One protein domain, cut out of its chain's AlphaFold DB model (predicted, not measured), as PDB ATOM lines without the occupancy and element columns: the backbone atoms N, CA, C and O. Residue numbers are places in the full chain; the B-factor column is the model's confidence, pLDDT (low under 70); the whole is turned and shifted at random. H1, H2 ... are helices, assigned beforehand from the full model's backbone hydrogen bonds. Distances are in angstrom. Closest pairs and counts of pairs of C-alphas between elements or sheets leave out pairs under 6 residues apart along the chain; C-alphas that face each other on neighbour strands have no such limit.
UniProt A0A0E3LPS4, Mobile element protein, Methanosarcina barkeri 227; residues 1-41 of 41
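Overview. This is residues 1 to 41 of the 41 residues of the protein "Mobile element protein" of Methanosarcina barkeri 227 (UniProt A0A0E3LPS4). Three helices make a loose, open arrangement in which no two of them touch: H2 and H3 form a wide U, running opposite ways, and the short H1 is set off to one side, near H2 but apart from H3. The turn of the U, residues 26 to 31, sticks out at one end. The printed part has 41 residues, with three named helices in the order H1, H2, H3 and no named strand, and its class is all helix. It is only just compact, close to loose, with a radius of gyration of the C-alphas of 10.4 A, and it spans 27 by 20 by 17 A.

Arrangement. Begin with H1, residues 2 to 7, and go on to H2, residues 14 to 25: the two are near each other, with 5 pairs of C-alphas within 10 A, the closest at 8.4 A. Further along is H3, residues 32 to 40, which is apart from H1. H2 and H3 are close but not clearly touching; look at Ala 25 and Arg 32, their closest C-alphas, 6.0 A apart. These two helices run opposite ways at a shallow tilt of 22 degrees, 12.3 A from centre to centre. Every O i to N i+4 pair is within hydrogen-bond range in H1 and H2, and 4 of 5 are in H3.

Along the chain. Find C-alpha 2 at (11.766, 40.088, 12.045); from there H1 runs 8.7 A to Arg 7. H2 begins at Phe 14, with its C-alpha at (17.234, 42.791, 1.222), and runs 16.2 A to Ala 25. H3 starts at Arg 32 and covers 13.0 A, ending at C-alpha 40 at (24.118, 38.073, 11.863).

Size, cuts and confidence. The C-alphas farthest apart, those of Gly 9 and Glu 33, are 27.3 A apart. The printed part has no cut, and the links from H1 to H2 and from H2 to H3 are both short, with 6 residues each. Residues 26 to 31 stand free. The mean pLDDT of the printed part is 81.0; look for values under 70 at residue 2 and residues 40 to 41.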
ATOM      1  N   MET A   1      14.612  42.282  14.539       70.81
ATOM      2  CA  MET A   1      13.923  42.996  13.429       70.81
ATOM      3  C   MET A   1      12.764  42.253  12.768       70.81
ATOM      4  O   MET A   1      11.817  42.904  12.340       70.81
ATOM      5  N   THR A   2      12.795  40.921  12.700       69.81
ATOM      6  CA  THR A   2      11.766  40.088  12.045       69.81
ATOM      7  C   THR A   2      10.334  40.403  12.497       69.81
ATOM      8  O   THR A   2       9.429  40.474  11.675       69.81
ATOM      9  N   VAL A   3      10.142  40.674  13.792       77.50
ATOM     10  CA  VAL A   3       8.820  40.934  14.385       77.50
ATOM     11  C   VAL A   3       8.188  42.242  13.896       77.50
ATOM     12  O   VAL A   3       6.981  42.281  13.683       77.50
ATOM     13  N   ILE A   4       8.972  43.311  13.712       80.31
ATOM     14  CA  ILE A   4       8.445  44.609  13.251       80.31
ATOM     15  C   ILE A   4       7.995  44.503  11.796       80.31
ATOM     16  O   ILE A   4       6.868  44.874  11.486       80.31
ATOM     17  N   LEU A   5       8.830  43.922  10.930       81.44
ATOM     18  CA  LEU A   5       8.490  43.732   9.517       81.44
ATOM     19  C   LEU A   5       7.230  42.872   9.357       81.44
ATOM     20  O   LEU A   5       6.313  43.251   8.632       81.44
ATOM     21  N   GLN A   6       7.134  41.783  10.126       82.31
ATOM     22  CA  GLN A   6       5.960  40.912  10.136       82.31
ATOM     23  C   GLN A   6       4.693  41.634  10.620       82.31
ATOM     24  O   GLN A   6       3.633  41.465  10.023       82.31
ATOM     25  N   ARG A   7       4.781  42.461  11.671       85.38
ATOM     26  CA  ARG A   7       3.641  43.260  12.160       85.38
ATOM     27  C   ARG A   7       3.186  44.314  11.155       85.38
ATOM     28  O   ARG A   7       1.995  44.595  11.088       85.38
ATOM     29  N   CYS A   8       4.111  44.878  10.388       86.25
ATOM     30  CA  CYS A   8       3.804  45.852   9.347       86.25
ATOM     31  C   CYS A   8       3.326  45.202   8.035       86.25
ATOM     32  O   CYS A   8       3.002  45.926   7.099       86.25
ATOM     33  N   GLY A   9       3.298  43.864   7.943       89.38
ATOM     34  CA  GLY A   9       2.976  43.150   6.704       89.38
ATOM     35  C   GLY A   9       3.998  43.387   5.590       89.38
ATOM     36  O   GLY A   9       3.676  43.215   4.419       89.38
ATOM     37  N   ILE A  10       5.214  43.815   5.946       87.31
ATOM     38  CA  ILE A  10       6.261  44.131   4.980       87.31
ATOM     39  C   ILE A  10       7.051  42.860   4.698       87.31
ATOM     40  O   ILE A  10       7.532  42.183   5.611       87.31
ATOM     41  N   GLU A  11       7.195  42.554   3.415       87.88
ATOM     42  CA  GLU A  11       7.988  41.425   2.967       87.88
ATOM     43  C   GLU A  11       9.466  41.617   3.321       87.88
ATOM     44  O   GLU A  11      10.049  42.698   3.195       87.88
ATOM     45  N   ARG A  12      10.094  40.539   3.787       84.94
ATOM     46  CA  ARG A  12      11.486  40.564   4.221       84.94
ATOM     47  C   ARG A  12      12.419  40.454   3.013       84.94
ATOM     48  O   ARG A  12      12.990  39.399   2.756       84.94
ATOM     49  N   THR A  13      12.580  41.557   2.292       87.88
ATOM     50  CA  THR A  13      13.555  41.695   1.199       87.88
ATOM     51  C   THR A  13      14.863  42.313   1.694       87.88
ATOM     52  O   THR A  13      14.904  42.941   2.756       87.88
ATOM     53  N   PHE A  14      15.944  42.160   0.921       83.50
ATOM     54  CA  PHE A  14      17.234  42.791   1.222       83.50
ATOM     55  C   PHE A  14      17.113  44.318   1.345       83.50
ATOM     56  O   PHE A  14      17.653  44.895   2.281       83.50
ATOM     57  N   GLU A  15      16.348  44.960   0.458       88.75
ATOM     58  CA  GLU A  15      16.107  46.411   0.486       88.75
ATOM     59  C   GLU A  15      15.384  46.855   1.758       88.75
ATOM     60  O   GLU A  15      15.815  47.795   2.421       88.75
ATOM     61  N   THR A  16      14.325  46.143   2.148       86.75
ATOM     62  CA  THR A  16      13.567  46.455   3.369       86.75
ATOM     63  C   THR A  16      14.441  46.311   4.612       86.75
ATOM     64  O   THR A  16      14.421  47.145   5.516       86.75
ATOM     65  N   ILE A  17      15.235  45.241   4.646       82.69
ATOM     66  CA  ILE A  17      16.221  44.972   5.689       82.69
ATOM     67  C   ILE A  17      17.230  46.128   5.761       82.69
ATOM     68  O   ILE A  17      17.412  46.704   6.834       82.69
ATOM     69  N   MET A  18      17.827  46.516   4.633       84.56
ATOM     70  CA  MET A  18      18.841  47.572   4.587       84.56
ATOM     71  C   MET A  18      18.280  48.941   4.982       84.56
ATOM     72  O   MET A  18      18.897  49.657   5.762       84.56
ATOM     73  N   SER A  19      17.069  49.271   4.533       85.19
ATOM     74  CA  SER A  19      16.412  50.541   4.858       85.19
ATOM     75  C   SER A  19      16.179  50.711   6.364       85.19
ATOM     76  O   SER A  19      16.426  51.782   6.929       85.19
ATOM     77  N   VAL A  20      15.761  49.646   7.053       81.50
ATOM     78  CA  VAL A  20      15.601  49.681   8.512       81.50
ATOM     79  C   VAL A  20      16.960  49.729   9.217       81.50
ATOM     80  O   VAL A  20      17.072  50.421  10.230       81.50
ATOM     81  N   TYR A  21      17.994  49.062   8.683       80.44
ATOM     82  CA  TYR A  21      19.357  49.149   9.226       80.44
ATOM     83  C   TYR A  21      19.846  50.591   9.211       80.44
ATOM     84  O   TYR A  21      20.252  51.115  10.244       80.44
ATOM     85  N   GLU A  22      19.784  51.230   8.043       83.62
ATOM     86  CA  GLU A  22      20.234  52.602   7.839       83.62
ATOM     87  C   GLU A  22      19.465  53.564   8.740       83.62
ATOM     88  O   GLU A  22      20.075  54.372   9.436       83.62
ATOM     89  N   SER A  23      18.141  53.414   8.810       83.12
ATOM     90  CA  SER A  23      17.292  54.255   9.655       83.12
ATOM     91  C   SER A  23      17.635  54.125  11.142       83.12
ATOM     92  O   SER A  23      17.735  55.130  11.838       83.12
ATOM     93  N   GLN A  24      17.856  52.905  11.642       80.06
ATOM     94  CA  GLN A  24      18.190  52.680  13.056       80.06
ATOM     95  C   GLN A  24      19.650  53.004  13.376       80.06
ATOM     96  O   GLN A  24      19.955  53.447  14.477       80.06
ATOM     97  N   ALA A  25      20.560  52.858  12.414       79.38
ATOM     98  CA  ALA A  25      21.947  53.266  12.578       79.38
ATOM     99  C   ALA A  25      22.096  54.789  12.723       79.38
ATOM    100  O   ALA A  25      23.139  55.242  13.198       79.38
ATOM    101  N   LEU A  26      21.106  55.581  12.304       80.69
ATOM    102  CA  LEU A  26      21.082  57.034  12.493       80.69
ATOM    103  C   LEU A  26      20.591  57.458  13.885       80.69
ATOM    104  O   LEU A  26      20.783  58.616  14.251       80.69
ATOM    105  N   ASP A  27      20.002  56.551  14.668       84.88
ATOM    106  CA  ASP A  27      19.546  56.847  16.024       84.88
ATOM    107  C   ASP A  27      20.744  56.867  17.000       84.88
ATOM    108  O   ASP A  27      21.407  55.841  17.185       84.88
ATOM    109  N   PRO A  28      21.049  58.009  17.649       85.06
ATOM    110  CA  PRO A  28      22.166  58.120  18.589       85.06
ATOM    111  C   PRO A  28      21.987  57.276  19.861       85.06
ATOM    112  O   PRO A  28      22.958  57.058  20.586       85.06
ATOM    113  N   HIS A  29      20.774  56.797  20.144       87.75
ATOM    114  CA  HIS A  29      20.480  55.902  21.261       87.75
ATOM    115  C   HIS A  29      20.620  54.420  20.894       87.75
ATOM    116  O   HIS A  29      20.644  53.567  21.786       87.75
ATOM    117  N   VAL A  30      20.744  54.093  19.606       83.44
ATOM    118  CA  VAL A  30      20.970  52.721  19.151       83.44
ATOM    119  C   VAL A  30      22.453  52.379  19.260       83.44
ATOM    120  O   VAL A  30      23.323  53.003  18.649       83.44
ATOM    121  N   ASN A  31      22.763  51.319  20.010       83.88
ATOM    122  CA  ASN A  31      24.103  50.743  20.016       83.88
ATOM    123  C   ASN A  31      24.346  50.004  18.690       83.88
ATOM    124  O   ASN A  31      23.924  48.861  18.515       83.88
ATOM    125  N   ARG A  32      25.051  50.668  17.768       78.00
ATOM    126  CA  ARG A  32      25.367  50.158  16.425       78.00
ATOM    127  C   ARG A  32      26.088  48.808  16.420       78.00
ATOM    128  O   ARG A  32      25.825  47.999  15.535       78.00
ATOM    129  N   GLU A  33      26.999  48.565  17.362       82.19
ATOM    130  CA  GLU A  33      27.749  47.302  17.418       82.19
ATOM    131  C   GLU A  33      26.844  46.141  17.802       82.19
ATOM    132  O   GLU A  33      26.789  45.139  17.089       82.19
ATOM    133  N   ARG A  34      26.085  46.313  18.888       82.19
ATOM    134  CA  ARG A  34      25.120  45.311  19.340       82.19
ATOM    135  C   ARG A  34      24.063  45.049  18.270       82.19
ATOM    136  O   ARG A  34      23.748  43.904  17.975       82.19
ATOM    137  N   PHE A  35      23.563  46.112  17.652       78.38
ATOM    138  CA  PHE A  35      22.559  46.023  16.601       78.38
ATOM    139  C   PHE A  35      23.056  45.273  15.361       78.38
ATOM    140  O   PHE A  35      22.316  44.494  14.767       78.38
ATOM    141  N   ARG A  36      24.327  45.467  14.987       77.75
ATOM    142  CA  ARG A  36      24.964  44.704  13.912       77.75
ATOM    143  C   ARG A  36      25.109  43.225  14.282       77.75
ATOM    144  O   ARG A  36      24.867  42.385  13.427       77.75
ATOM    145  N   GLN A  37      25.500  42.898  15.516       81.12
ATOM    146  CA  GLN A  37      25.633  41.503  15.965       81.12
ATOM    147  C   GLN A  37      24.294  40.757  15.947       81.12
ATOM    148  O   GLN A  37      24.219  39.683  15.362       81.12
ATOM    149  N   GLU A  38      23.230  41.376  16.470       74.31
ATOM    150  CA  GLU A  38      21.857  40.833  16.446       74.31
ATOM    151  C   GLU A  38      21.298  40.636  15.017       74.31
ATOM    152  O   GLU A  38      20.207  40.097  14.840       74.31
ATOM    153  N   TRP A  39      22.012  41.103  13.986       70.19
ATOM    154  CA  TRP A  39      21.650  40.932  12.581       70.19
ATOM    155  C   TRP A  39      22.233  39.670  11.940       70.19
ATOM    156  O   TRP A  39      21.670  39.170  10.965       70.19
ATOM    157  N   PHE A  40      23.390  39.215  12.424       63.00
ATOM    158  CA  PHE A  40      24.118  38.073  11.863       63.00
ATOM    159  C   PHE A  40      23.747  36.734  12.526       63.00
ATOM    160  O   PHE A  40      24.069  35.692  11.956       63.00
ATOM    161  N   GLU A  41      23.081  36.766  13.685       55.91
ATOM    162  CA  GLU A  41      22.450  35.611  14.358       55.91
ATOM    163  C   GLU A  41      21.000  35.386  13.892       55.91
ATOM    164  O   GLU A  41      20.613  34.204  13.748       55.91
TER     165      GLU A  41